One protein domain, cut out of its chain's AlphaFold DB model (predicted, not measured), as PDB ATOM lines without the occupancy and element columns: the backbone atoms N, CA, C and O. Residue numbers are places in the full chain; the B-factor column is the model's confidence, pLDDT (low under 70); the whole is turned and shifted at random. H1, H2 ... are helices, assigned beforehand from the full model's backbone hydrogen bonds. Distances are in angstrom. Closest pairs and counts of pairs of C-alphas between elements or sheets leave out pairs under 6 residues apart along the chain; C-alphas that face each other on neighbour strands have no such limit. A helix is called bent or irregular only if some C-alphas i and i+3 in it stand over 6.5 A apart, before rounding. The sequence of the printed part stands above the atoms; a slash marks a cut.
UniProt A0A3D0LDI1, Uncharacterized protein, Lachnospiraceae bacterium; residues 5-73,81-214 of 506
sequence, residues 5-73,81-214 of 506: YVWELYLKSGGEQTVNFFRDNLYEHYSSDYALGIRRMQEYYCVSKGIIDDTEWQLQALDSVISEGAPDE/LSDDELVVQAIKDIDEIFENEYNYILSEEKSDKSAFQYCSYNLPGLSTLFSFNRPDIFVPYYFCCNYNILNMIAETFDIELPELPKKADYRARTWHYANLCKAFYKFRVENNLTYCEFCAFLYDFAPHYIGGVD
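What this domain is: This is residues 5 to 73 and 81 to 214 of the 506 residues of an uncharacterized protein of Lachnospiraceae bacterium (UniProt A0A3D0LDI1). The short helix H6 lies near the middle of a rounded cluster of helices: on one side of it H4 and H8 run side by side, with H5 across one end of the pair, on the opposite side lies the helical hairpin of H2 and H3, and H1b and H9, packed on each other, lie toward a third side, between these two pairs. H7 crosses H9, and H1a, the first arm of the bent helix H1, turns off at the outside. The printed part has 203 residues with nine named helices, H1 to H9 in order along the chain, and no named strand: all helix. It is compact, with a radius of gyration of the C-alphas of 16.4 A and spans of 50 by 39 by 38 A.

How they stand to each other: H1, residues 5 to 28, was assigned as one helix by its hydrogen bonds but is bent, with C-alphas 13 and 16 7.8 A apart; its arms H1a, residues 5 to 13, and H1b, residues 16 to 28, are about perpendicular at 79 degrees. H1b and H2, residues 32 to 42, form a helical hairpin and only just touch, with 3 pairs of C-alphas within 8 A, the closest Asn 25 and Tyr 34 at 6.2 A. H2 and H3, residues 49 to 68, form another, at a shallow tilt of 27 degrees; their closest C-alphas, Ala 35 and Glu 56, are 5.0 A apart. H4, residues 83 to 109, touches H5, residues 112 to 121, with residues 102 to 109 alone; the closest C-alphas are Glu 109 and Ala 115, 5.2 A. H6, residues 123 to 133, touches residues 55 to 62 of H3 alone, the closest C-alphas Gln 58 and Gly 125 at 5.2 A. H7, residues 147 to 157, and H9, residues 195 to 210, touch about perpendicular at 83 degrees, the closest C-alphas Ile 153 and Ala 206 at 6.3 A. H8, residues 170 to 190, touches H4 at a shallow tilt of 23 degrees, opposite ways, the closest C-alphas Ile 91 and Lys 182 at 5.9 A. H9 touches residues 18 to 23 of H1b alone, the closest C-alphas Val 19 and Cys 196 at 5.2 A; H1b, H2 and H9 are a bundle, three helices grouped together. Every O i to N i+4 pair is within hydrogen-bond range in H1a, H4, H5, H6 and H7, against 8 of 9 in H1b, 6 of 7 in H2, 13 of 16 in H3, 15 of 17 in H8 and 9 of 12 in H9.

Where its parts are: H1a begins at C-alpha 5, (40.934, -26.795, 26.885). H4 is 37.9 A long, H8 30.9 A and H3 29.8 A. H9, 21.1 A, is only just irregular, with C-alphas 203 and 206 6.6 A apart, and ends at C-alpha 210, (26.994, -32.169, 18.686).

The domain as a whole: The C-alphas of Tyr 5 and Lys 110, the two farthest apart, are 50.3 A apart. Residues 74 to 80 are not printed, and C-alphas 73 and 81 stand 21.1 A apart across the cut. The links H6 to H7 and H7 to H8 are long. Mean pLDDT of the printed part is 92.5; residues 67 to 73 are under 70.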
ATOM      1  N   TYR A   5      40.615 -25.626  26.063       94.38
ATOM      2  CA  TYR A   5      40.934 -26.795  26.885       94.38
ATOM      3  C   TYR A   5      40.342 -28.081  26.294       94.38
ATOM      4  O   TYR A   5      41.017 -29.105  26.231       94.38
ATOM      5  N   VAL A   6      39.091 -28.024  25.827       95.12
ATOM      6  CA  VAL A   6      38.430 -29.175  25.192       95.12
ATOM      7  C   VAL A   6      39.107 -29.525  23.863       95.12
ATOM      8  O   VAL A   6      39.334 -30.702  23.594       95.12
ATOM      9  N   TRP A   7      39.491 -28.519  23.074       96.88
ATOM     10  CA  TRP A   7      40.234 -28.714  21.825       96.88
ATOM     11  C   TRP A   7      41.597 -29.382  22.053       96.88
ATOM     12  O   TRP A   7      41.910 -30.393  21.430       96.88
ATOM     13  N   GLU A   8      42.382 -28.898  23.017       96.44
ATOM     14  CA  GLU A   8      43.670 -29.510  23.360       96.44
ATOM     15  C   GLU A   8      43.529 -30.955  23.856       96.44
ATOM     16  O   GLU A   8      44.402 -31.790  23.606       96.44
ATOM     17  N   LEU A   9      42.453 -31.263  24.588       96.88
ATOM     18  CA  LEU A   9      42.158 -32.634  24.997       96.88
ATOM     19  C   LEU A   9      41.839 -33.526  23.799       96.88
ATOM     20  O   LEU A   9      42.312 -34.663  23.768       96.88
ATOM     21  N   TYR A  10      41.078 -33.025  22.824       97.62
ATOM     22  CA  TYR A  10      40.798 -33.742  21.581       97.62
ATOM     23  C   TYR A  10      42.094 -34.078  20.831       97.62
ATOM     24  O   TYR A  10      42.336 -35.253  20.546       97.62
ATOM     25  N   LEU A  11      42.979 -33.094  20.625       97.50
ATOM     26  CA  LEU A  11      44.270 -33.309  19.960       97.50
ATOM     27  C   LEU A  11      45.094 -34.403  20.661       97.50
ATOM     28  O   LEU A  11      45.535 -35.364  20.028       97.50
ATOM     29  N   LYS A  12      45.208 -34.326  21.995       96.50
ATOM     30  CA  LYS A  12      45.936 -35.309  22.824       96.50
ATOM     31  C   LYS A  12      45.302 -36.704  22.835       96.50
ATOM     32  O   LYS A  12      45.993 -37.669  23.156       96.50
ATOM     33  N   SER A  13      44.016 -36.817  22.511       93.81
ATOM     34  CA  SER A  13      43.250 -38.072  22.567       93.81
ATOM     35  C   SER A  13      43.104 -38.757  21.204       93.81
ATOM     36  O   SER A  13      42.279 -39.655  21.063       93.81
ATOM     37  N   GLY A  14      43.904 -38.357  20.212       92.75
ATOM     38  CA  GLY A  14      43.905 -38.942  18.869       92.75
ATOM     39  C   GLY A  14      43.571 -37.948  17.758       92.75
ATOM     40  O   GLY A  14      43.884 -38.238  16.609       92.75
ATOM     41  N   GLY A  15      43.040 -36.763  18.083       96.38
ATOM     42  CA  GLY A  15      42.704 -35.730  17.099       96.38
ATOM     43  C   GLY A  15      43.892 -35.257  16.257       96.38
ATOM     44  O   GLY A  15      43.727 -34.936  15.085       96.38
ATOM     45  N   GLU A  16      45.113 -35.318  16.799       97.69
ATOM     46  CA  GLU A  16      46.341 -35.035  16.039       97.69
ATOM     47  C   GLU A  16      46.491 -35.948  14.805       97.69
ATOM     48  O   GLU A  16      47.027 -35.535  13.781       97.69
ATOM     49  N   GLN A  17      45.988 -37.187  14.865       97.38
ATOM     50  CA  GLN A  17      46.001 -38.105  13.720       97.38
ATOM     51  C   GLN A  17      45.058 -37.624  12.617       97.38
ATOM     52  O   GLN A  17      45.410 -37.715  11.444       97.38
ATOM     53  N   THR A  18      43.900 -37.070  12.982       97.00
ATOM     54  CA  THR A  18      42.964 -36.453  12.036       97.00
ATOM     55  C   THR A  18      43.573 -35.195  11.409       97.00
ATOM     56  O   THR A  18      43.481 -35.005  10.198       97.00
ATOM     57  N   VAL A  19      44.265 -34.361  12.195       96.81
ATOM     58  CA  VAL A  19      44.993 -33.187  11.677       96.81
ATOM     59  C   VAL A  19      46.071 -33.607  10.675       96.81
ATOM     60  O   VAL A  19      46.142 -33.044   9.582       96.81
ATOM     61  N   ASN A  20      46.880 -34.616  11.013       95.19
ATOM     62  CA  ASN A  20      47.905 -35.144  10.112       95.19
ATOM     63  C   ASN A  20      47.286 -35.763   8.854       95.19
ATOM     64  O   ASN A  20      47.760 -35.489   7.763       95.19
ATOM     65  N   PHE A  21      46.168 -36.486   8.971       95.19
ATOM     66  CA  PHE A  21      45.438 -37.014   7.816       95.19
ATOM     67  C   PHE A  21      45.088 -35.917   6.795       95.19
ATOM     68  O   PHE A  21      45.305 -36.109   5.598       95.19
ATOM     69  N   PHE A  22      44.589 -34.762   7.248       93.50
ATOM     70  CA  PHE A  22      44.311 -33.635   6.353       93.50
ATOM     71  C   PHE A  22      45.584 -32.990   5.806       93.50
ATOM     72  O   PHE A  22      45.596 -32.588   4.646       93.50
ATOM     73  N   ARG A  23      46.652 -32.894   6.604       91.19
ATOM     74  CA  ARG A  23      47.941 -32.360   6.142       91.19
ATOM     75  C   ARG A  23      48.510 -33.210   5.010       91.19
ATOM     76  O   ARG A  23      48.763 -32.688   3.928       91.19
ATOM     77  N   ASP A  24      48.615 -34.511   5.241       89.19
ATOM     78  CA  ASP A  24      49.214 -35.454   4.304       89.19
ATOM     79  C   ASP A  24      48.441 -35.464   2.972       89.19
ATOM     80  O   ASP A  24      49.049 -35.489   1.909       89.19
ATOM     81  N   ASN A  25      47.104 -35.367   3.010       88.25
ATOM     82  CA  ASN A  25      46.269 -35.505   1.811       88.25
ATOM     83  C   ASN A  25      45.910 -34.194   1.092       88.25
ATOM     84  O   ASN A  25      45.576 -34.243  -0.090       88.25
ATOM     85  N   LEU A  26      45.930 -33.042   1.772       84.06
ATOM     86  CA  LEU A  26      45.568 -31.754   1.160       84.06
ATOM     87  C   LEU A  26      46.760 -30.825   0.917       84.06
ATOM     88  O   LEU A  26      46.640 -29.940   0.078       84.06
ATOM     89  N   TYR A  27      47.887 -31.014   1.612       77.19
ATOM     90  CA  TYR A  27      49.110 -30.232   1.382       77.19
ATOM     91  C   TYR A  27      50.218 -31.028   0.698       77.19
ATOM     92  O   TYR A  27      50.935 -30.466  -0.125       77.19
ATOM     93  N   GLU A  28      50.406 -32.299   1.060       75.50
ATOM     94  CA  GLU A  28      51.569 -33.061   0.588       75.50
ATOM     95  C   GLU A  28      51.253 -33.874  -0.670       75.50
ATOM     96  O   GLU A  28      51.835 -33.645  -1.731       75.50
ATOM     97  N   HIS A  29      50.334 -34.835  -0.569       79.12
ATOM     98  CA  HIS A  29      49.970 -35.711  -1.673       79.12
ATOM     99  C   HIS A  29      48.543 -36.229  -1.513       79.12
ATOM    100  O   HIS A  29      48.245 -36.993  -0.594       79.12
ATOM    101  N   TYR A  30      47.668 -35.864  -2.451       83.38
ATOM    102  CA  TYR A  30      46.342 -36.463  -2.516       83.38
ATOM    103  C   TYR A  30      46.459 -37.969  -2.736       83.38
ATOM    104  O   TYR A  30      47.182 -38.409  -3.627       83.38
ATOM    105  N   SER A  31      45.742 -38.754  -1.935       81.88
ATOM    106  CA  SER A  31      45.734 -40.208  -2.056       81.88
ATOM    107  C   SER A  31      44.315 -40.762  -2.042       81.88
ATOM    108  O   SER A  31      43.400 -40.181  -1.453       81.88
ATOM    109  N   SER A  32      44.137 -41.951  -2.617       78.25
ATOM    110  CA  SER A  32      42.872 -42.694  -2.524       78.25
ATOM    111  C   SER A  32      42.422 -42.986  -1.077       78.25
ATOM    112  O   SER A  32      41.221 -43.146  -0.834       78.25
ATOM    113  N   ASP A  33      43.338 -42.975  -0.098       87.50
ATOM    114  CA  ASP A  33      43.006 -43.118   1.325       87.50
ATOM    115  C   ASP A  33      42.234 -41.904   1.869       87.50
ATOM    116  O   ASP A  33      41.501 -42.037   2.856       87.50
ATOM    117  N   TYR A  34      42.325 -40.739   1.213       93.50
ATOM    118  CA  TYR A  34      41.544 -39.558   1.575       93.50
ATOM    119  C   TYR A  34      40.041 -39.836   1.497       93.50
ATOM    120  O   TYR A  34      39.312 -39.587   2.456       93.50
ATOM    121  N   ALA A  35      39.579 -40.432   0.393       94.75
ATOM    122  CA  ALA A  35      38.167 -40.755   0.192       94.75
ATOM    123  C   ALA A  35      37.628 -41.682   1.296       94.75
ATOM    124  O   ALA A  35      36.562 -41.433   1.862       94.75
ATOM    125  N   LEU A  36      38.402 -42.707   1.669       94.44
ATOM    126  CA  LEU A  36      38.054 -43.632   2.752       94.44
ATOM    127  C   LEU A  36      38.081 -42.954   4.130       94.44
ATOM    128  O   LEU A  36      37.264 -43.264   4.999       94.44
ATOM    129  N   GLY A  37      39.012 -42.024   4.352       96.06
ATOM    130  CA  GLY A  37      39.060 -41.208   5.562       96.06
ATOM    131  C   GLY A  37      37.828 -40.318   5.712       96.06
ATOM    132  O   GLY A  37      37.180 -40.360   6.760       96.06
ATOM    133  N   ILE A  38      37.461 -39.588   4.654       97.62
ATOM    134  CA  ILE A  38      36.257 -38.748   4.624       97.62
ATOM    135  C   ILE A  38      35.001 -39.588   4.818       97.62
ATOM    136  O   ILE A  38      34.167 -39.220   5.642       97.62
ATOM    137  N   ARG A  39      34.893 -40.748   4.158       97.19
ATOM    138  CA  ARG A  39      33.783 -41.685   4.369       97.19
ATOM    139  C   ARG A  39      33.572 -41.993   5.853       97.19
ATOM    140  O   ARG A  39      32.458 -41.854   6.348       97.19
ATOM    141  N   ARG A  40      34.633 -42.387   6.569       96.62
ATOM    142  CA  ARG A  40      34.545 -42.751   7.997       96.62
ATOM    143  C   ARG A  40      34.073 -41.588   8.869       96.62
ATOM    144  O   ARG A  40      33.288 -41.804   9.786       96.62
ATOM    145  N   MET A  41      34.534 -40.371   8.584       97.75
ATOM    146  CA  MET A  41      34.072 -39.167   9.286       97.75
ATOM    147  C   MET A  41      32.609 -38.846   8.949       97.75
ATOM    148  O   MET A  41      31.806 -38.574   9.838       97.75
ATOM    149  N   GLN A  42      32.228 -38.942   7.674       97.56
ATOM    150  CA  GLN A  42      30.878 -38.641   7.203       97.56
ATOM    151  C   GLN A  42      29.831 -39.631   7.729       97.56
ATOM    152  O   GLN A  42      28.725 -39.216   8.074       97.56
ATOM    153  N   GLU A  43      30.179 -40.914   7.867       97.06
ATOM    154  CA  GLU A  43      29.328 -41.952   8.471       97.06
ATOM    155  C   GLU A  43      28.882 -41.606   9.903       97.06
ATOM    156  O   GLU A  43      27.838 -42.078  10.352       97.06
ATOM    157  N   TYR A  44      29.623 -40.747  10.612       97.31
ATOM    158  CA  TYR A  44      29.264 -40.323  11.963       97.31
ATOM    159  C   TYR A  44      28.082 -39.337  12.003       97.31
ATOM    160  O   TYR A  44      27.325 -39.312  12.976       97.31
ATOM    161  N   TYR A  45      27.898 -38.518  10.961       96.62
ATOM    162  CA  TYR A  45      26.876 -37.461  10.935       96.62
ATOM    163  C   TYR A  45      25.890 -37.552   9.766       96.62
ATOM    164  O   TYR A  45      24.920 -36.794   9.728       96.62
ATOM    165  N   CYS A  46      26.103 -38.459   8.816       96.12
ATOM    166  CA  CYS A  46      25.207 -38.702   7.697       96.12
ATOM    167  C   CYS A  46      24.647 -40.125   7.764       96.12
ATOM    168  O   CYS A  46      25.384 -41.102   7.772       96.12
ATOM    169  N   VAL A  47      23.320 -40.259   7.755       94.50
ATOM    170  CA  VAL A  47      22.660 -41.580   7.702       94.50
ATOM    171  C   VAL A  47      22.450 -42.124   6.292       94.50
ATOM    172  O   VAL A  47      22.094 -43.291   6.129       94.50
ATOM    173  N   SER A  48      22.600 -41.281   5.272       92.50
ATOM    174  CA  SER A  48      22.275 -41.635   3.893       92.50
ATOM    175  C   SER A  48      23.473 -42.285   3.214       92.50
ATOM    176  O   SER A  48      24.403 -41.596   2.795       92.50
ATOM    177  N   LYS A  49      23.419 -43.607   3.035       90.19
ATOM    178  CA  LYS A  49      24.470 -44.353   2.324       90.19
ATOM    179  C   LYS A  49      24.723 -43.813   0.921       90.19
ATOM    180  O   LYS A  49      25.870 -43.637   0.555       90.19
ATOM    181  N   GLY A  50      23.665 -43.459   0.188       89.56
ATOM    182  CA  GLY A  50      23.809 -42.915  -1.163       89.56
ATOM    183  C   GLY A  50      24.629 -41.621  -1.221       89.56
ATOM    184  O   GLY A  50      25.351 -41.421  -2.185       89.56
ATOM    185  N   ILE A  51      24.572 -40.772  -0.187       92.75
ATOM    186  CA  ILE A  51      25.396 -39.548  -0.125       92.75
ATOM    187  C   ILE A  51      26.847 -39.891   0.188       92.75
ATOM    188  O   ILE A  51      27.756 -39.310  -0.398       92.75
ATOM    189  N   ILE A  52      27.051 -40.813   1.127       95.62
ATOM    190  CA  ILE A  52      28.382 -41.250   1.544       95.62
ATOM    191  C   ILE A  52      29.104 -41.923   0.374       95.62
ATOM    192  O   ILE A  52      30.243 -41.580   0.075       95.62
ATOM    193  N   ASP A  53      28.422 -42.834  -0.320       94.88
ATOM    194  CA  ASP A  53      28.958 -43.561  -1.469       94.88
ATOM    195  C   ASP A  53      29.247 -42.608  -2.645       94.88
ATOM    196  O   ASP A  53      30.285 -42.732  -3.291       94.88
ATOM    197  N   ASP A  54      28.375 -41.625  -2.902       94.62
ATOM    198  CA  ASP A  54      28.600 -40.597  -3.930       94.62
ATOM    199  C   ASP A  54      29.782 -39.678  -3.579       94.62
ATOM    200  O   ASP A  54      30.632 -39.403  -4.424       94.62
ATOM    201  N   THR A  55      29.896 -39.266  -2.312       96.50
ATOM    202  CA  THR A  55      31.039 -38.482  -1.818       96.50
ATOM    203  C   THR A  55      32.342 -39.260  -1.999       96.50
ATOM    204  O   THR A  55      33.291 -38.734  -2.577       96.50
ATOM    205  N   GLU A  56      32.393 -40.519  -1.556       96.25
ATOM    206  CA  GLU A  56      33.566 -41.381  -1.722       96.25
ATOM    207  C   GLU A  56      33.943 -41.533  -3.199       96.25
ATOM    208  O   GLU A  56      35.110 -41.361  -3.551       96.25
ATOM    209  N   TRP A  57      32.965 -41.811  -4.065       95.19
ATOM    210  CA  TRP A  57      33.197 -41.990  -5.495       95.19
ATOM    211  C   TRP A  57      33.783 -40.734  -6.149       95.19
ATOM    212  O   TRP A  57      34.759 -40.825  -6.898       95.19
ATOM    213  N   GLN A  58      33.237 -39.555  -5.836       95.00
ATOM    214  CA  GLN A  58      33.759 -38.288  -6.351       95.00
ATOM    215  C   GLN A  58      35.197 -38.035  -5.896       95.00
ATOM    216  O   GLN A  58      36.028 -37.619  -6.699       95.00
ATOM    217  N   LEU A  59      35.505 -38.306  -4.626       94.94
ATOM    218  CA  LEU A  59      36.855 -38.143  -4.089       94.94
ATOM    219  C   LEU A  59      37.837 -39.140  -4.723       94.94
ATOM    220  O   LEU A  59      38.921 -38.754  -5.143       94.94
ATOM    221  N   GLN A  60      37.445 -40.402  -4.908       92.75
ATOM    222  CA  GLN A  60      38.271 -41.384  -5.622       92.75
ATOM    223  C   GLN A  60      38.573 -40.955  -7.065       92.75
ATOM    224  O   GLN A  60      39.680 -41.179  -7.552       92.75
ATOM    225  N   ALA A  61      37.623 -40.311  -7.748       89.94
ATOM    226  CA  ALA A  61      37.836 -39.808  -9.103       89.94
ATOM    227  C   ALA A  61      38.880 -38.674  -9.165       89.94
ATOM    228  O   ALA A  61      39.584 -38.555 -10.172       89.94
ATOM    229  N   LEU A  62      39.030 -37.877  -8.098       88.19
ATOM    230  CA  LEU A  62      40.007 -36.784  -8.044       88.19
ATOM    231  C   LEU A  62      41.457 -37.260  -8.071       88.19
ATOM    232  O   LEU A  62      42.299 -36.526  -8.577       88.19
ATOM    233  N   ASP A  63      41.750 -38.472  -7.594       80.88
ATOM    234  CA  ASP A  63      43.107 -39.037  -7.612       80.88
ATOM    235  C   ASP A  63      43.704 -39.009  -9.028       80.88
ATOM    236  O   ASP A  63      44.854 -38.623  -9.240       80.88
ATOM    237  N   SER A  64      42.868 -39.314 -10.026       74.12
ATOM    238  CA  SER A  64      43.254 -39.256 -11.437       74.12
ATOM    239  C   SER A  64      43.451 -37.823 -11.950       74.12
ATOM    240  O   SER A  64      44.396 -37.564 -12.684       74.12
ATOM    241  N   VAL A  65      42.607 -36.883 -11.513       76.62
ATOM    242  CA  VAL A  65      42.645 -35.473 -11.934       76.62
ATOM    243  C   VAL A  65      43.864 -34.755 -11.353       76.62
ATOM    244  O   VAL A  65      44.576 -34.060 -12.074       76.62
ATOM    245  N   ILE A  66      44.132 -34.951 -10.062       77.44
ATOM    246  CA  ILE A  66      45.250 -34.324  -9.344       77.44
ATOM    247  C   ILE A  66      46.592 -34.913  -9.801       77.44
ATOM    248  O   ILE A  66      47.577 -34.190  -9.929       77.44
ATOM    249  N   SER A  67      46.641 -36.207 -10.130       66.75
ATOM    250  CA  SER A  67      47.854 -36.840 -10.671       66.75
ATOM    251  C   SER A  67      48.246 -36.331 -12.067       66.75
ATOM    252  O   SER A  67      49.415 -36.426 -12.447       66.75
ATOM    253  N   GLU A  68      47.296 -35.799 -12.844       56.94
ATOM    254  CA  GLU A  68      47.525 -35.273 -14.200       56.94
ATOM    255  C   GLU A  68      47.899 -33.778 -14.228       56.94
ATOM    256  O   GLU A  68      48.417 -33.297 -15.240       56.94
ATOM    257  N   GLY A  69      47.709 -33.054 -13.121       54.22
ATOM    258  CA  GLY A  69      48.068 -31.645 -12.977       54.22
ATOM    259  C   GLY A  69      48.507 -31.332 -11.551       54.22
ATOM    260  O   GLY A  69      47.672 -31.185 -10.665       54.22
ATOM    261  N   ALA A  70      49.818 -31.209 -11.333       45.09
ATOM    262  CA  ALA A  70      50.329 -30.671 -10.079       45.09
ATOM    263  C   ALA A  70      49.890 -29.199  -9.951       45.09
ATOM    264  O   ALA A  70      49.994 -28.468 -10.942       45.09
ATOM    265  N   PRO A  71      49.411 -28.753  -8.780       50.81
ATOM    266  CA  PRO A  71      49.156 -27.343  -8.553       50.81
ATOM    267  C   PRO A  71      50.475 -26.586  -8.726       50.81
ATOM    268  O   PRO A  71      51.533 -27.071  -8.315       50.81
ATOM    269  N   ASP A  72      50.418 -25.408  -9.351       49.22
ATOM    270  CA  ASP A  72      51.525 -24.457  -9.256       49.22
ATOM    271  C   ASP A  72      51.837 -24.268  -7.765       49.22
ATOM    272  O   ASP A  72      50.910 -24.137  -6.964       49.22
ATOM    273  N   GLU A  73      53.119 -24.312  -7.382       48.41
ATOM    274  CA  GLU A  73      53.541 -24.121  -5.990       48.41
ATOM    275  C   GLU A  73      52.979 -22.790  -5.467       48.41
ATOM    276  O   GLU A  73      53.542 -21.722  -5.710       48.41
ATOM    277  N   LEU A  81      50.960  -9.066   7.705       71.38
ATOM    278  CA  LEU A  81      49.594  -8.554   7.770       71.38
ATOM    279  C   LEU A  81      48.994  -8.808   9.157       71.38
ATOM    280  O   LEU A  81      49.248  -9.834   9.791       71.38
ATOM    281  N   SER A  82      48.168  -7.876   9.634       81.75
ATOM    282  CA  SER A  82      47.308  -8.129  10.794       81.75
ATOM    283  C   SER A  82      46.210  -9.151  10.464       81.75
ATOM    284  O   SER A  82      45.850  -9.327   9.301       81.75
ATOM    285  N   ASP A  83      45.623  -9.790  11.483       80.31
ATOM    286  CA  ASP A  83      44.522 -10.754  11.303       80.31
ATOM    287  C   ASP A  83      43.357 -10.169  10.479       80.31
ATOM    288  O   ASP A  83      42.815 -10.837   9.598       80.31
ATOM    289  N   ASP A  84      43.012  -8.897  10.704       83.25
ATOM    290  CA  ASP A  84      41.955  -8.202   9.960       83.25
ATOM    291  C   ASP A  84      42.321  -8.016   8.476       83.25
ATOM    292  O   ASP A  84      41.477  -8.187   7.592       83.25
ATOM    293  N   GLU A  85      43.581  -7.691   8.179       83.88
ATOM    294  CA  GLU A  85      44.073  -7.533   6.805       83.88
ATOM    295  C   GLU A  85      44.141  -8.879   6.074       83.88
ATOM    296  O   GLU A  85      43.734  -8.959   4.911       83.88
ATOM    297  N   LEU A  86      44.548  -9.948   6.770       82.50
ATOM    298  CA  LEU A  86      44.531 -11.319   6.254       82.50
ATOM    299  C   LEU A  86      43.116 -11.760   5.871       82.50
ATOM    300  O   LEU A  86      42.919 -12.342   4.805       82.50
ATOM    301  N   VAL A  87      42.119 -11.472   6.711       86.00
ATOM    302  CA  VAL A  87      40.712 -11.786   6.412       86.00
ATOM    303  C   VAL A  87      40.222 -11.005   5.196       86.00
ATOM    304  O   VAL A  87      39.588 -11.582   4.311       86.00
ATOM    305  N   VAL A  88      40.529  -9.708   5.105       88.88
ATOM    306  CA  VAL A  88      40.127  -8.882   3.955       88.88
ATOM    307  C   VAL A  88      40.750  -9.388   2.654       88.88
ATOM    308  O   VAL A  88      40.059  -9.414   1.632       88.88
ATOM    309  N   GLN A  89      42.025  -9.780   2.670       88.62
ATOM    310  CA  GLN A  89      42.696 -10.291   1.477       88.62
ATOM    311  C   GLN A  89      42.137 -11.655   1.062       88.62
ATOM    312  O   GLN A  89      41.729 -11.814  -0.086       88.62
ATOM    313  N   ALA A  90      41.990 -12.590   2.004       88.38
ATOM    314  CA  ALA A  90      41.406 -13.903   1.738       88.38
ATOM    315  C   ALA A  90      39.998 -13.812   1.128       88.38
ATOM    316  O   ALA A  90      39.673 -14.545   0.198       88.38
ATOM    317  N   ILE A  91      39.158 -12.886   1.605       92.62
ATOM    318  CA  ILE A  91      37.818 -12.671   1.041       92.62
ATOM    319  C   ILE A  91      37.887 -12.255  -0.433       92.62
ATOM    320  O   ILE A  91      37.103 -12.765  -1.234       92.62
ATOM    321  N   LYS A  92      38.807 -11.349  -0.793       93.38
ATOM    322  CA  LYS A  92      38.988 -10.906  -2.184       93.38
ATOM    323  C   LYS A  92      39.490 -12.039  -3.071       93.38
ATOM    324  O   LYS A  92      38.948 -12.219  -4.156       93.38
ATOM    325  N   ASP A  93      40.465 -12.808  -2.592       92.25
ATOM    326  CA  ASP A  93      41.007 -13.959  -3.316       92.25
ATOM    327  C   ASP A  93      39.919 -15.007  -3.584       92.25
ATOM    328  O   ASP A  93      39.781 -15.484  -4.711       92.25
ATOM    329  N   ILE A  94      39.107 -15.331  -2.568       95.81
ATOM    330  CA  ILE A  94      37.963 -16.243  -2.711       95.81
ATOM    331  C   ILE A  94      37.002 -15.721  -3.785       95.81
ATOM    332  O   ILE A  94      36.561 -16.497  -4.630       95.81
ATOM    333  N   ASP A  95      36.676 -14.425  -3.755       96.75
ATOM    334  CA  ASP A  95      35.770 -13.811  -4.729       96.75
ATOM    335  C   ASP A  95      36.315 -13.878  -6.157       96.75
ATOM    336  O   ASP A  95      35.591 -14.282  -7.066       96.75
ATOM    337  N   GLU A  96      37.580 -13.520  -6.361       95.50
ATOM    338  CA  GLU A  96      38.205 -13.510  -7.684       95.50
ATOM    339  C   GLU A  96      38.317 -14.919  -8.275       95.50
ATOM    340  O   GLU A  96      37.894 -15.158  -9.410       95.50
ATOM    341  N   ILE A  97      38.837 -15.869  -7.494       94.06
ATOM    342  CA  ILE A  97      39.030 -17.250  -7.946       94.06
ATOM    343  C   ILE A  97      37.679 -17.896  -8.234       94.06
ATOM    344  O   ILE A  97      37.482 -18.470  -9.304       94.06
ATOM    345  N   PHE A  98      36.720 -17.764  -7.316       96.12
ATOM    346  CA  PHE A  98      35.423 -18.400  -7.492       96.12
ATOM    347  C   PHE A  98      34.603 -17.768  -8.624       96.12
ATOM    348  O   PHE A  98      33.879 -18.485  -9.313       96.12
ATOM    349  N   GLU A  99      34.715 -16.459  -8.872       96.88
ATOM    350  CA  GLU A  99      34.067 -15.813 -10.023       96.88
ATOM    351  C   GLU A  99      34.649 -16.318 -11.351       96.88
ATOM    352  O   GLU A  99      33.886 -16.595 -12.278       96.88
ATOM    353  N   ASN A 100      35.970 -16.504 -11.452       94.62
ATOM    354  CA  ASN A 100      36.598 -17.068 -12.652       94.62
ATOM    355  C   ASN A 100      36.113 -18.501 -12.926       94.62
ATOM    356  O   ASN A 100      35.674 -18.805 -14.038       94.62
ATOM    357  N   GLU A 101      36.109 -19.347 -11.898       93.75
ATOM    358  CA  GLU A 101      35.635 -20.733 -11.978       93.75
ATOM    359  C   GLU A 101      34.139 -20.813 -12.296       93.75
ATOM    360  O   GLU A 101      33.706 -21.568 -13.170       93.75
ATOM    361  N   TYR A 102      33.327 -19.970 -11.653       95.44
ATOM    362  CA  TYR A 102      31.901 -19.875 -11.946       95.44
ATOM    363  C   TYR A 102      31.648 -19.484 -13.404       95.44
ATOM    364  O   TYR A 102      30.786 -20.075 -14.052       95.44
ATOM    365  N   ASN A 103      32.395 -18.514 -13.935       96.56
ATOM    366  CA  ASN A 103      32.258 -18.079 -15.322       96.56
ATOM    367  C   ASN A 103      32.682 -19.165 -16.315       96.56
ATOM    368  O   ASN A 103      32.032 -19.319 -17.353       96.56
ATOM    369  N   TYR A 104      33.707 -19.954 -15.986       94.56
ATOM    370  CA  TYR A 104      34.080 -21.128 -16.770       94.56
ATOM    371  C   TYR A 104      32.942 -22.159 -16.803       94.56
ATOM    372  O   TYR A 104      32.449 -22.493 -17.883       94.56
ATOM    373  N   ILE A 105      32.429 -22.567 -15.637       94.50
ATOM    374  CA  ILE A 105      31.308 -23.517 -15.532       94.50
ATOM    375  C   ILE A 105      30.070 -22.983 -16.262       94.50
ATOM    376  O   ILE A 105      29.415 -23.708 -17.008       94.50
ATOM    377  N   LEU A 106      29.746 -21.700 -16.090       95.44
ATOM    378  CA  LEU A 106      28.609 -21.061 -16.747       95.44
ATOM    379  C   LEU A 106      28.754 -21.062 -18.274       95.44
ATOM    380  O   LEU A 106      27.748 -21.200 -18.974       95.44
ATOM    381  N   SER A 107      29.976 -20.923 -18.795       95.81
ATOM    382  CA  SER A 107      30.232 -20.965 -20.237       95.81
ATOM    383  C   SER A 107      29.948 -22.347 -20.846       95.81
ATOM    384  O   SER A 107      29.349 -22.422 -21.922       95.81
ATOM    385  N   GLU A 108      30.259 -23.423 -20.118       95.38
ATOM    386  CA  GLU A 108      29.999 -24.809 -20.530       95.38
ATOM    387  C   GLU A 108      28.520 -25.195 -20.343       95.38
ATOM    388  O   GLU A 108      27.873 -25.737 -21.248       95.38
ATOM    389  N   GLU A 109      27.947 -24.842 -19.191       95.38
ATOM    390  CA  GLU A 109      26.594 -25.228 -18.782       95.38
ATOM    391  C   GLU A 109      25.496 -24.324 -19.364       95.38
ATOM    392  O   GLU A 109      24.326 -24.713 -19.416       95.38
ATOM    393  N   LYS A 110      25.844 -23.129 -19.856       93.44
ATOM    394  CA  LYS A 110      24.987 -22.186 -20.611       93.44
ATOM    395  C   LYS A 110      23.873 -21.491 -19.819       93.44
ATOM    396  O   LYS A 110      23.149 -20.676 -20.394       93.44
ATOM    397  N   SER A 111      23.682 -21.793 -18.532       97.06
ATOM    398  CA  SER A 111      22.740 -21.074 -17.662       97.06
ATOM    399  C   SER A 111      23.068 -21.253 -16.180       97.06
ATOM    400  O   SER A 111      23.583 -22.297 -15.793       97.06
ATOM    401  N   ASP A 112      22.664 -20.304 -15.330       97.62
ATOM    402  CA  ASP A 112      22.862 -20.414 -13.873       97.62
ATOM    403  C   ASP A 112      22.227 -21.686 -13.291       97.62
ATOM    404  O   ASP A 112      22.736 -22.272 -12.343       97.62
ATOM    405  N   LYS A 113      21.099 -22.137 -13.857       97.25
ATOM    406  CA  LYS A 113      20.393 -23.330 -13.375       97.25
ATOM    407  C   LYS A 113      21.174 -24.613 -13.654       97.25
ATOM    408  O   LYS A 113      21.217 -25.478 -12.784       97.25
ATOM    409  N   SER A 114      21.716 -24.761 -14.860       96.81
ATOM    410  CA  SER A 114      22.537 -25.916 -15.240       96.81
ATOM    411  C   SER A 114      23.903 -25.863 -14.560       96.81
ATOM    412  O   SER A 114      24.315 -26.875 -14.008       96.81
ATOM    413  N   ALA A 115      24.514 -24.679 -14.453       97.12
ATOM    414  CA  ALA A 115      25.731 -24.464 -13.672       97.12
ATOM    415  C   ALA A 115      25.537 -24.878 -12.208       97.12
ATOM    416  O   ALA A 115      26.287 -25.692 -11.684       97.12
ATOM    417  N   PHE A 116      24.469 -24.404 -11.558       97.81
ATOM    418  CA  PHE A 116      24.140 -24.836 -10.203       97.81
ATOM    419  C   PHE A 116      23.880 -26.340 -10.124       97.81
ATOM    420  O   PHE A 116      24.315 -26.979  -9.174       97.81
ATOM    421  N   GLN A 117      23.173 -26.920 -11.098       96.31
ATOM    422  CA  GLN A 117      22.931 -28.358 -11.128       96.31
ATOM    423  C   GLN A 117      24.258 -29.130 -11.152       96.31
ATOM    424  O   GLN A 117      24.454 -29.993 -10.300       96.31
ATOM    425  N   TYR A 118      25.172 -28.768 -12.051       96.19
ATOM    426  CA  TYR A 118      26.519 -29.326 -12.123       96.19
ATOM    427  C   TYR A 118      27.273 -29.175 -10.795       96.19
ATOM    428  O   TYR A 118      27.713 -30.178 -10.231       96.19
ATOM    429  N   CYS A 119      27.339 -27.958 -10.243       95.88
ATOM    430  CA  CYS A 119      28.027 -27.702  -8.979       95.88
ATOM    431  C   CYS A 119      27.411 -28.489  -7.821       95.88
ATOM    432  O   CYS A 119      28.139 -29.062  -7.026       95.88
ATOM    433  N   SER A 120      26.081 -28.549  -7.724       95.12
ATOM    434  CA  SER A 120      25.385 -29.238  -6.634       95.12
ATOM    435  C   SER A 120      25.624 -30.743  -6.614       95.12
ATOM    436  O   SER A 120      25.716 -31.320  -5.534       95.12
ATOM    437  N   TYR A 121      25.729 -31.373  -7.788       93.75
ATOM    438  CA  TYR A 121      26.015 -32.800  -7.886       93.75
ATOM    439  C   TYR A 121      27.481 -33.107  -7.595       93.75
ATOM    440  O   TYR A 121      27.759 -34.115  -6.965       93.75
ATOM    441  N   ASN A 122      28.400 -32.232  -8.000       95.12
ATOM    442  CA  ASN A 122      29.840 -32.470  -7.886       95.12
ATOM    443  C   ASN A 122      30.489 -31.715  -6.713       95.12
ATOM    444  O   ASN A 122      31.705 -31.537  -6.692       95.12
ATOM    445  N   LEU A 123      29.697 -31.203  -5.763       96.31
ATOM    446  CA  LEU A 123      30.200 -30.282  -4.742       96.31
ATOM    447  C   LEU A 123      31.304 -30.898  -3.868       96.31
ATOM    448  O   LEU A 123      32.312 -30.214  -3.683       96.31
ATOM    449  N   PRO A 124      31.194 -32.149  -3.368       96.94
ATOM    450  CA  PRO A 124      32.288 -32.785  -2.634       96.94
ATOM    451  C   PRO A 124      33.601 -32.824  -3.420       96.94
ATOM    452  O   PRO A 124      34.641 -32.441  -2.884       96.94
ATOM    453  N   GLY A 125      33.557 -33.217  -4.696       95.31
ATOM    454  CA  GLY A 125      34.735 -33.248  -5.562       95.31
ATOM    455  C   GLY A 125      35.300 -31.851  -5.846       95.31
ATOM    456  O   GLY A 125      36.468 -31.584  -5.574       95.31
ATOM    457  N   LEU A 126      34.461 -30.930  -6.329       94.88
ATOM    458  CA  LEU A 126      34.865 -29.567  -6.703       94.88
ATOM    459  C   LEU A 126      35.437 -28.781  -5.519       94.88
ATOM    460  O   LEU A 126      36.486 -28.158  -5.637       94.88
ATOM    461  N   SER A 127      34.772 -28.829  -4.362       97.06
ATOM    462  CA  SER A 127      35.245 -28.135  -3.158       97.06
ATOM    463  C   SER A 127      36.571 -28.697  -2.643       97.06
ATOM    464  O   SER A 127      37.431 -27.934  -2.207       97.06
ATOM    465  N   THR A 128      36.774 -30.014  -2.748       95.50
ATOM    466  CA  THR A 128      38.055 -30.646  -2.404       95.50
ATOM    467  C   THR A 128      39.154 -30.223  -3.371       95.50
ATOM    468  O   THR A 128      40.251 -29.917  -2.924       95.50
ATOM    469  N   LEU A 129      38.864 -30.135  -4.672       91.75
ATOM    470  CA  LEU A 129      39.827 -29.652  -5.663       91.75
ATOM    471  C   LEU A 129      40.220 -28.188  -5.412       91.75
ATOM    472  O   LEU A 129      41.403 -27.860  -5.430       91.75
ATOM    473  N   PHE A 130      39.254 -27.311  -5.109       92.00
ATOM    474  CA  PHE A 130      39.555 -25.927  -4.721       92.00
ATOM    475  C   PHE A 130      40.412 -25.863  -3.463       92.00
ATOM    476  O   PHE A 130      41.387 -25.117  -3.421       92.00
ATOM    477  N   SER A 131      40.072 -26.668  -2.459       92.25
ATOM    478  CA  SER A 131      40.864 -26.783  -1.242       92.25
ATOM    479  C   SER A 131      42.269 -27.314  -1.501       92.25
ATOM    480  O   SER A 131      43.180 -26.892  -0.806       92.25
ATOM    481  N   PHE A 132      42.456 -28.250  -2.423       87.62
ATOM    482  CA  PHE A 132      43.774 -28.791  -2.734       87.62
ATOM    483  C   PHE A 132      44.651 -27.734  -3.420       87.62
ATOM    484  O   PHE A 132      45.824 -27.590  -3.101       87.62
ATOM    485  N   ASN A 133      44.059 -26.935  -4.313       85.81
ATOM    486  CA  ASN A 133      44.775 -25.881  -5.032       85.81
ATOM    487  C   ASN A 133      45.052 -24.639  -4.167       85.81
ATOM    488  O   ASN A 133      46.042 -23.944  -4.381       85.81
ATOM    489  N   ARG A 134      44.159 -24.324  -3.223       87.12
ATOM    490  CA  ARG A 134      44.226 -23.144  -2.343       87.12
ATOM    491  C   ARG A 134      43.760 -23.491  -0.917       87.12
ATOM    492  O   ARG A 134      42.709 -23.014  -0.468       87.12
ATOM    493  N   PRO A 135      44.530 -24.332  -0.194       84.00
ATOM    494  CA  PRO A 135      44.187 -24.798   1.154       84.00
ATOM    495  C   PRO A 135      44.230 -23.680   2.197       84.00
ATOM    496  O   PRO A 135      43.754 -23.834   3.310       84.00
ATOM    497  N   ASP A 136      44.790 -22.522   1.872       81.94
ATOM    498  CA  ASP A 136      44.770 -21.348   2.734       81.94
ATOM    499  C   ASP A 136      43.368 -20.726   2.878       81.94
ATOM    500  O   ASP A 136      43.057 -20.183   3.948       81.94
ATOM    501  N   ILE A 137      42.511 -20.847   1.852       89.75
ATOM    502  CA  ILE A 137      41.231 -20.119   1.756       89.75
ATOM    503  C   ILE A 137      39.999 -20.965   1.408       89.75
ATOM    504  O   ILE A 137      38.896 -20.597   1.822       89.75
ATOM    505  N   PHE A 138      40.137 -22.083   0.689       95.31
ATOM    506  CA  PHE A 138      39.008 -22.957   0.361       95.31
ATOM    507  C   PHE A 138      38.969 -24.179   1.271       95.31
ATOM    508  O   PHE A 138      39.982 -24.819   1.531       95.31
ATOM    509  N   VAL A 139      37.763 -24.519   1.718       96.88
ATOM    510  CA  VAL A 139      37.488 -25.666   2.586       96.88
ATOM    511  C   VAL A 139      36.630 -26.649   1.792       96.88
ATOM    512  O   VAL A 139      35.675 -26.202   1.154       96.88
ATOM    513  N   PRO A 140      36.888 -27.968   1.843       97.31
ATOM    514  CA  PRO A 140      36.010 -28.953   1.246       97.31
ATOM    515  C   PRO A 140      34.571 -28.824   1.760       97.31
ATOM    516  O   PRO A 140      34.266 -28.115   2.720       97.31
ATOM    517  N   TYR A 141      33.627 -29.503   1.126       98.12
ATOM    518  CA  TYR A 141      32.236 -29.447   1.553       98.12
ATOM    519  C   TYR A 141      31.564 -30.815   1.467       98.12
ATOM    520  O   TYR A 141      31.234 -31.300   0.389       98.12
ATOM    521  N   TYR A 142      31.304 -31.407   2.639       98.12
ATOM    522  CA  TYR A 142      30.753 -32.763   2.790       98.12
ATOM    523  C   TYR A 142      29.418 -32.801   3.552       98.12
ATOM    524  O   TYR A 142      29.016 -33.845   4.072       98.12
ATOM    525  N   PHE A 143      28.720 -31.662   3.629       97.38
ATOM    526  CA  PHE A 143      27.411 -31.529   4.286       97.38
ATOM    527  C   PHE A 143      26.240 -31.480   3.290       97.38
ATOM    528  O   PHE A 143      25.161 -30.998   3.633       97.38
ATOM    529  N   CYS A 144      26.423 -31.966   2.059       93.00
ATOM    530  CA  CYS A 144      25.348 -32.061   1.070       93.00
ATOM    531  C   CYS A 144      24.171 -32.881   1.621       93.00
ATOM    532  O   CYS A 144      24.344 -34.021   2.030       93.00
ATOM    533  N   CYS A 145      22.969 -32.298   1.631       94.50
ATOM    534  CA  CYS A 145      21.755 -32.834   2.269       94.50
ATOM    535  C   CYS A 145      21.866 -33.057   3.792       94.50
ATOM    536  O   CYS A 145      21.001 -33.700   4.393       94.50
ATOM    537  N   ASN A 146      22.885 -32.482   4.428       95.94
ATOM    538  CA  ASN A 146      23.133 -32.453   5.867       95.94
ATOM    539  C   ASN A 146      23.374 -31.012   6.357       95.94
ATOM    540  O   ASN A 146      23.980 -30.813   7.406       95.94
ATOM    541  N   TYR A 147      22.889 -29.985   5.644       96.94
ATOM    542  CA  TYR A 147      23.059 -28.580   6.053       96.94
ATOM    543  C   TYR A 147      22.522 -28.281   7.468       96.94
ATOM    544  O   TYR A 147      23.004 -27.383   8.149       96.94
ATOM    545  N   ASN A 148      21.549 -29.059   7.956       95.38
ATOM    546  CA  ASN A 148      21.092 -28.993   9.345       95.38
ATOM    547  C   ASN A 148      22.206 -29.303  10.361       95.38
ATOM    548  O   ASN A 148      22.228 -28.683  11.417       95.38
ATOM    549  N   ILE A 149      23.129 -30.214  10.041       97.25
ATOM    550  CA  ILE A 149      24.315 -30.506  10.859       97.25
ATOM    551  C   ILE A 149      25.231 -29.291  10.900       97.25
ATOM    552  O   ILE A 149      25.621 -28.860  11.979       97.25
ATOM    553  N   LEU A 150      25.508 -28.688   9.740       98.19
ATOM    554  CA  LEU A 150      26.322 -27.477   9.666       98.19
ATOM    555  C   LEU A 150      25.704 -26.321  10.467       98.19
ATOM    556  O   LEU A 150      26.427 -25.628  11.174       98.19
ATOM    557  N   ASN A 151      24.379 -26.146  10.416       96.62
ATOM    558  CA  ASN A 151      23.684 -25.162  11.251       96.62
ATOM    559  C   ASN A 151      23.866 -25.445  12.746       96.62
ATOM    560  O   ASN A 151      24.178 -24.527  13.489       96.62
ATOM    561  N   MET A 152      23.722 -26.697  13.192       97.06
ATOM    562  CA  MET A 152      23.921 -27.042  14.607       97.06
ATOM    563  C   MET A 152      25.370 -26.833  15.054       97.06
ATOM    564  O   MET A 152      25.600 -26.338  16.157       97.06
ATOM    565  N   ILE A 153      26.349 -27.164  14.204       98.31
ATOM    566  CA  ILE A 153      27.765 -26.846  14.444       98.31
ATOM    567  C   ILE A 153      27.926 -25.331  14.586       98.31
ATOM    568  O   ILE A 153      28.497 -24.861  15.565       98.31
ATOM    569  N   ALA A 154      27.386 -24.561  13.646       97.94
ATOM    570  CA  ALA A 154      27.487 -23.113  13.661       97.94
ATOM    571  C   ALA A 154      26.838 -22.478  14.895       97.94
ATOM    572  O   ALA A 154      27.460 -21.643  15.536       97.94
ATOM    573  N   GLU A 155      25.644 -22.920  15.286       96.31
ATOM    574  CA  GLU A 155      24.969 -22.467  16.507       96.31
ATOM    575  C   GLU A 155      25.766 -22.837  17.768       96.31
ATOM    576  O   GLU A 155      25.899 -22.029  18.685       96.31
ATOM    577  N   THR A 156      26.345 -24.041  17.810       96.44
ATOM    578  CA  THR A 156      27.116 -24.530  18.965       96.44
ATOM    579  C   THR A 156      28.437 -23.784  19.135       96.44
ATOM    580  O   THR A 156      28.857 -23.491  20.256       96.44
ATOM    581  N   PHE A 157      29.109 -23.495  18.023       96.38
ATOM    582  CA  PHE A 157      30.444 -22.904  18.012       96.38
ATOM    583  C   PHE A 157      30.452 -21.426  17.634       96.38
ATOM    584  O   PHE A 157      31.536 -20.852  17.558       96.38
ATOM    585  N   ASP A 158      29.284 -20.797  17.507       95.69
ATOM    586  CA  ASP A 158      29.118 -19.381  17.169       95.69
ATOM    587  C   ASP A 158      29.804 -19.019  15.837       95.69
ATOM    588  O   ASP A 158      30.597 -18.086  15.752       95.69
ATOM    589  N   ILE A 159      29.560 -19.834  14.805       96.94
ATOM    590  CA  ILE A 159      30.010 -19.570  13.432       96.94
ATOM    591  C   ILE A 159      28.928 -18.750  12.733       96.94
ATOM    592  O   ILE A 159      27.803 -19.210  12.544       96.94
ATOM    593  N   GLU A 160      29.276 -17.546  12.299       96.44
ATOM    594  CA  GLU A 160      28.376 -16.674  11.547       96.44
ATOM    595  C   GLU A 160      28.217 -17.183  10.101       96.44
ATOM    596  O   GLU A 160      28.998 -16.846   9.211       96.44
ATOM    597  N   LEU A 161      27.220 -18.042   9.861       97.38
ATOM    598  CA  LEU A 161      26.928 -18.553   8.518       97.38
ATOM    599  C   LEU A 161      26.288 -17.474   7.623       97.38
ATOM    600  O   LEU A 161      25.476 -16.679   8.100       97.38
ATOM    601  N   PRO A 162      26.572 -17.483   6.306       97.56
ATOM    602  CA  PRO A 162      25.931 -16.579   5.358       97.56
ATOM    603  C   PRO A 162      24.421 -16.826   5.250       97.56
ATOM    604  O   PRO A 162      23.935 -17.950   5.414       97.56
ATOM    605  N   GLU A 163      23.673 -15.773   4.906       96.94
ATOM    606  CA  GLU A 163      22.231 -15.869   4.673       96.94
ATOM    607  C   GLU A 163      21.893 -16.906   3.595       96.94
ATOM    608  O   GLU A 163      22.556 -17.010   2.561       96.94
ATOM    609  N   LEU A 164      20.812 -17.658   3.815       96.69
ATOM    610  CA  LEU A 164      20.384 -18.677   2.864       96.69
ATOM    611  C   LEU A 164      19.856 -18.040   1.563       96.69
ATOM    612  O   LEU A 164      18.872 -17.289   1.597       96.69
ATOM    613  N   PRO A 165      20.427 -18.388   0.398       97.38
ATOM    614  CA  PRO A 165      19.994 -17.863  -0.890       97.38
ATOM    615  C   PRO A 165      18.605 -18.385  -1.257       97.38
ATOM    616  O   PRO A 165      18.235 -19.513  -0.947       97.38
ATOM    617  N   LYS A 166      17.818 -17.596  -1.993       96.50
ATOM    618  CA  LYS A 166      16.468 -18.008  -2.413       96.50
ATOM    619  C   LYS A 166      16.524 -19.236  -3.330       96.50
ATOM    620  O   LYS A 166      17.338 -19.307  -4.241       96.50
ATOM    621  N   LYS A 167      15.540 -20.138  -3.206       94.81
ATOM    622  CA  LYS A 167      15.413 -21.360  -4.035       94.81
ATOM    623  C   LYS A 167      15.610 -21.137  -5.544       94.81
ATOM    624  O   LYS A 167      16.172 -22.000  -6.214       94.81
ATOM    625  N   ALA A 168      15.048 -20.051  -6.076       96.31
ATOM    626  CA  ALA A 168      15.045 -19.753  -7.510       96.31
ATOM    627  C   ALA A 168      16.310 -19.021  -7.989       96.31
ATOM    628  O   ALA A 168      16.480 -18.861  -9.194       96.31
ATOM    629  N   ASP A 169      17.164 -18.574  -7.067       97.75
ATOM    630  CA  ASP A 169      18.388 -17.837  -7.365       97.75
ATOM    631  C   ASP A 169      19.570 -18.808  -7.448       97.75
ATOM    632  O   ASP A 169      20.285 -19.049  -6.479       97.75
ATOM    633  N   TYR A 170      19.715 -19.452  -8.605       98.06
ATOM    634  CA  TYR A 170      20.717 -20.499  -8.797       98.06
ATOM    635  C   TYR A 170      22.152 -19.973  -8.711       98.06
ATOM    636  O   TYR A 170      22.990 -20.648  -8.121       98.06
ATOM    637  N   ARG A 171      22.419 -18.750  -9.197       97.31
ATOM    638  CA  ARG A 171      23.735 -18.114  -9.050       97.31
ATOM    639  C   ARG A 171      24.070 -17.921  -7.577       97.31
ATOM    640  O   ARG A 171      25.120 -18.383  -7.142       97.31
ATOM    641  N   ALA A 172      23.172 -17.316  -6.793       98.12
ATOM    642  CA  ALA A 172      23.407 -17.123  -5.362       98.12
ATOM    643  C   ALA A 172      23.576 -18.453  -4.611       98.12
ATOM    644  O   ALA A 172      24.367 -18.538  -3.676       98.12
ATOM    645  N   ARG A 173      22.874 -19.513  -5.033       97.88
ATOM    646  CA  ARG A 173      23.044 -20.860  -4.472       97.88
ATOM    647  C   ARG A 173      24.414 -21.466  -4.772       97.88
ATOM    648  O   ARG A 173      24.989 -22.063  -3.870       97.88
ATOM    649  N   THR A 174      24.955 -21.291  -5.978       97.50
ATOM    650  CA  THR A 174      26.335 -21.707  -6.290       97.50
ATOM    651  C   THR A 174      27.344 -20.897  -5.475       97.50
ATOM    652  O   THR A 174      28.220 -21.462  -4.828       97.50
ATOM    653  N   TRP A 175      27.154 -19.576  -5.422       98.00
ATOM    654  CA  TRP A 175      27.970 -18.634  -4.647       98.00
ATOM    655  C   TRP A 175      27.936 -18.854  -3.134       98.00
ATOM    656  O   TRP A 175      28.833 -18.403  -2.422       98.00
ATOM    657  N   HIS A 176      26.938 -19.578  -2.630       98.44
ATOM    658  CA  HIS A 176      26.846 -19.914  -1.214       98.44
ATOM    659  C   HIS A 176      28.079 -20.662  -0.709       98.44
ATOM    660  O   HIS A 176      28.485 -20.454   0.427       98.44
ATOM    661  N   TYR A 177      28.718 -21.482  -1.550       98.50
ATOM    662  CA  TYR A 177      29.950 -22.183  -1.180       98.50
ATOM    663  C   TYR A 177      31.117 -21.218  -0.918       98.50
ATOM    664  O   TYR A 177      31.769 -21.315   0.120       98.50
ATOM    665  N   ALA A 178      31.334 -20.237  -1.798       98.31
ATOM    666  CA  ALA A 178      32.359 -19.214  -1.592       98.31
ATOM    667  C   ALA A 178      32.089 -18.404  -0.313       98.31
ATOM    668  O   ALA A 178      32.993 -18.164   0.483       98.31
ATOM    669  N   ASN A 179      30.826 -18.051  -0.061       98.50
ATOM    670  CA  ASN A 179      30.446 -17.344   1.163       98.50
ATOM    671  C   ASN A 179      30.656 -18.187   2.431       98.50
ATOM    672  O   ASN A 179      31.032 -17.638   3.465       98.50
ATOM    673  N   LEU A 180      30.464 -19.508   2.359       98.56
ATOM    674  CA  LEU A 180      30.813 -20.414   3.453       98.56
ATOM    675  C   LEU A 180      32.323 -20.435   3.704       98.56
ATOM    676  O   LEU A 180      32.731 -20.321   4.854       98.56
ATOM    677  N   CYS A 181      33.149 -20.497   2.655       98.56
ATOM    678  CA  CYS A 181      34.609 -20.457   2.803       98.56
ATOM    679  C   CYS A 181      35.079 -19.173   3.503       98.56
ATOM    680  O   CYS A 181      35.916 -19.240   4.399       98.56
ATOM    681  N   LYS A 182      34.472 -18.018   3.199       98.25
ATOM    682  CA  LYS A 182      34.753 -16.753   3.906       98.25
ATOM    683  C   LYS A 182      34.407 -16.826   5.396       98.25
ATOM    684  O   LYS A 182      35.207 -16.413   6.233       98.25
ATOM    685  N   ALA A 183      33.228 -17.357   5.731       98.06
ATOM    686  CA  ALA A 183      32.800 -17.526   7.122       98.06
ATOM    687  C   ALA A 183      33.733 -18.478   7.890       98.06
ATOM    688  O   ALA A 183      34.135 -18.197   9.019       98.06
ATOM    689  N   PHE A 184      34.130 -19.579   7.251       97.88
ATOM    690  CA  PHE A 184      35.066 -20.549   7.810       97.88
ATOM    691  C   PHE A 184      36.469 -19.973   7.993       97.88
ATOM    692  O   PHE A 184      37.078 -20.195   9.037       97.88
ATOM    693  N   TYR A 185      36.961 -19.185   7.035       96.25
ATOM    694  CA  TYR A 185      38.250 -18.507   7.144       96.25
ATOM    695  C   TYR A 185      38.279 -17.548   8.336       96.25
ATOM    696  O   TYR A 185      39.185 -17.624   9.165       96.25
ATOM    697  N   LYS A 186      37.251 -16.697   8.470       95.88
ATOM    698  CA  LYS A 186      37.107 -15.782   9.613       95.88
ATOM    699  C   LYS A 186      37.143 -16.552  10.937       95.88
ATOM    700  O   LYS A 186      37.965 -16.255  11.798       95.88
ATOM    701  N   PHE A 187      36.327 -17.599  11.060       96.25
ATOM    702  CA  PHE A 187      36.297 -18.432  12.262       96.25
ATOM    703  C   PHE A 187      37.652 -19.093  12.564       96.25
ATOM    704  O   PHE A 187      38.070 -19.153  13.722       96.25
ATOM    705  N   ARG A 188      38.353 -19.583  11.533       94.00
ATOM    706  CA  ARG A 188      39.680 -20.200  11.653       94.00
ATOM    707  C   ARG A 188      40.699 -19.224  12.245       94.00
ATOM    708  O   ARG A 188      41.381 -19.590  13.203       94.00
ATOM    709  N   VAL A 189      40.765 -18.002  11.711       92.75
ATOM    710  CA  VAL A 189      41.666 -16.938  12.193       92.75
ATOM    711  C   VAL A 189      41.320 -16.549  13.631       92.75
ATOM    712  O   VAL A 189      42.180 -16.616  14.503       92.75
ATOM    713  N   GLU A 190      40.047 -16.274  13.926       92.81
ATOM    714  CA  GLU A 190      39.591 -15.877  15.270       92.81
ATOM    715  C   GLU A 190      39.903 -16.919  16.361       92.81
ATOM    716  O   GLU A 190      40.072 -16.578  17.537       92.81
ATOM    717  N   ASN A 191      39.989 -18.202  15.992       93.56
ATOM    718  CA  ASN A 191      40.292 -19.295  16.917       93.56
ATOM    719  C   ASN A 191      41.755 -19.771  16.850       93.56
ATOM    720  O   ASN A 191      42.103 -20.699  17.580       93.56
ATOM    721  N   ASN A 192      42.620 -19.118  16.062       92.62
ATOM    722  CA  ASN A 192      44.026 -19.491  15.846       92.62
ATOM    723  C   ASN A 192      44.213 -20.949  15.403       92.62
ATOM    724  O   ASN A 192      45.112 -21.638  15.886       92.62
ATOM    725  N   LEU A 193      43.345 -21.435  14.518       93.62
ATOM    726  CA  LEU A 193      43.464 -22.781  13.966       93.62
ATOM    727  C   LEU A 193      44.280 -22.758  12.671       93.62
ATOM    728  O   LEU A 193      44.074 -21.918  11.786       93.62
ATOM    729  N   THR A 194      45.163 -23.736  12.506       93.56
ATOM    730  CA  THR A 194      45.689 -24.062  11.177       93.56
ATOM    731  C   THR A 194      44.569 -24.587  10.275       93.56
ATOM    732  O   THR A 194      43.490 -24.976  10.733       93.56
ATOM    733  N   TYR A 195      44.808 -24.615   8.967       93.69
ATOM    734  CA  TYR A 195      43.839 -25.149   8.013       93.69
ATOM    735  C   TYR A 195      43.456 -26.614   8.302       93.69
ATOM    736  O   TYR A 195      42.274 -26.954   8.379       93.69
ATOM    737  N   CYS A 196      44.448 -27.474   8.543       95.06
ATOM    738  CA  CYS A 196      44.219 -28.885   8.857       95.06
ATOM    739  C   CYS A 196      43.516 -29.075  10.207       95.06
ATOM    740  O   CYS A 196      42.657 -29.947  10.329       95.06
ATOM    741  N   GLU A 197      43.834 -28.247  11.209       96.62
ATOM    742  CA  GLU A 197      43.089 -28.223  12.472       96.62
ATOM    743  C   GLU A 197      41.636 -27.815  12.266       96.62
ATOM    744  O   GLU A 197      40.754 -28.419  12.866       96.62
ATOM    745  N   PHE A 198      41.363 -26.840  11.396       97.50
ATOM    746  CA  PHE A 198      39.993 -26.462  11.068       97.50
ATOM    747  C   PHE A 198      39.235 -27.592  10.351       97.50
ATOM    748  O   PHE A 198      38.078 -27.846  10.679       97.50
ATOM    749  N   CYS A 199      39.872 -28.329   9.438       97.69
ATOM    750  CA  CYS A 199      39.253 -29.498   8.802       97.69
ATOM    751  C   CYS A 199      38.962 -30.620   9.813       97.69
ATOM    752  O   CYS A 199      37.855 -31.159   9.837       97.69
ATOM    753  N   ALA A 200      39.916 -30.929  10.700       98.06
ATOM    754  CA  ALA A 200      39.709 -31.880  11.794       98.06
ATOM    755  C   ALA A 200      38.600 -31.409  12.749       98.06
ATOM    756  O   ALA A 200      37.757 -32.197  13.179       98.06
ATOM    757  N   PHE A 201      38.543 -30.106  13.027       98.50
ATOM    758  CA  PHE A 201      37.454 -29.503  13.779       98.50
ATOM    759  C   PHE A 201      36.105 -29.740  13.091       98.50
ATOM    760  O   PHE A 201      35.174 -30.224  13.728       98.50
ATOM    761  N   LEU A 202      35.997 -29.422  11.801       98.44
ATOM    762  CA  LEU A 202      34.730 -29.389  11.078       98.44
ATOM    763  C   LEU A 202      34.150 -30.782  10.798       98.44
ATOM    764  O   LEU A 202      32.932 -30.942  10.865       98.44
ATOM    765  N   TYR A 203      34.987 -31.777  10.490       98.38
ATOM    766  CA  TYR A 203      34.520 -33.104  10.053       98.38
ATOM    767  C   TYR A 203      34.646 -34.208  11.095       98.38
ATOM    768  O   TYR A 203      33.959 -35.219  10.971       98.38
ATOM    769  N   ASP A 204      35.476 -34.021  12.119       98.25
ATOM    770  CA  ASP A 204      35.663 -35.010  13.177       98.25
ATOM    771  C   ASP A 204      35.170 -34.460  14.518       98.25
ATOM    772  O   ASP A 204      34.116 -34.868  15.006       98.25
ATOM    773  N   PHE A 205      35.847 -33.465  15.093       98.44
ATOM    774  CA  PHE A 205      35.523 -32.982  16.439       98.44
ATOM    775  C   PHE A 205      34.096 -32.428  16.576       98.44
ATOM    776  O   PHE A 205      33.363 -32.839  17.476       98.44
ATOM    777  N   ALA A 206      33.691 -31.483  15.724       98.19
ATOM    778  CA  ALA A 206      32.421 -30.781  15.867       98.19
ATOM    779  C   ALA A 206      31.212 -31.709  15.673       98.19
ATOM    780  O   ALA A 206      30.323 -31.661  16.526       98.19
ATOM    781  N   PRO A 207      31.175 -32.605  14.660       98.12
ATOM    782  CA  PRO A 207      30.140 -33.628  14.558       98.12
ATOM    783  C   PRO A 207      30.023 -34.489  15.818       98.12
ATOM    784  O   PRO A 207      28.913 -34.643  16.329       98.12
ATOM    785  N   HIS A 208      31.144 -34.984  16.365       97.25
ATOM    786  CA  HIS A 208      31.164 -35.745  17.624       97.25
ATOM    787  C   HIS A 208      30.645 -34.934  18.808       97.25
ATOM    788  O   HIS A 208      29.887 -35.448  19.631       97.25
ATOM    789  N   TYR A 209      31.006 -33.657  18.878       96.88
ATOM    790  CA  TYR A 209      30.582 -32.768  19.950       96.88
ATOM    791  C   TYR A 209      29.065 -32.548  19.964       96.88
ATOM    792  O   TYR A 209      28.457 -32.538  21.034       96.88
ATOM    793  N   ILE A 210      28.442 -32.393  18.791       95.62
ATOM    794  CA  ILE A 210      26.994 -32.169  18.686       95.62
ATOM    795  C   ILE A 210      26.169 -33.465  18.701       95.62
ATOM    796  O   ILE A 210      24.946 -33.387  18.717       95.62
ATOM    797  N   GLY A 211      26.809 -34.641  18.718       96.31
ATOM    798  CA  GLY A 211      26.145 -35.950  18.785       96.31
ATOM    799  C   GLY A 211      25.876 -36.628  17.435       96.31
ATOM    800  O   GLY A 211      25.124 -37.598  17.385       96.31
ATOM    801  N   GLY A 212      26.464 -36.139  16.337       96.06
ATOM    802  CA  GLY A 212      26.425 -36.804  15.030       96.06
ATOM    803  C   GLY A 212      25.007 -37.052  14.515       96.06
ATOM    804  O   GLY A 212      24.162 -36.157  14.531       96.06
ATOM    805  N   VAL A 213      24.738 -38.277  14.063       96.44
ATOM    806  CA  VAL A 213      23.413 -38.723  13.595       96.44
ATOM    807  C   VAL A 213      22.309 -38.520  14.637       96.44
ATOM    808  O   VAL A 213      21.217 -38.053  14.294       96.44
ATOM    809  N   ASP A 214      22.595 -38.815  15.903       95.44
ATOM    810  CA  ASP A 214      21.603 -38.795  16.986       95.44
ATOM    811  C   ASP A 214      21.146 -37.368  17.333       95.44
ATOM    812  O   ASP A 214      20.134 -37.172  18.006       95.44
TER     813      ASP A 214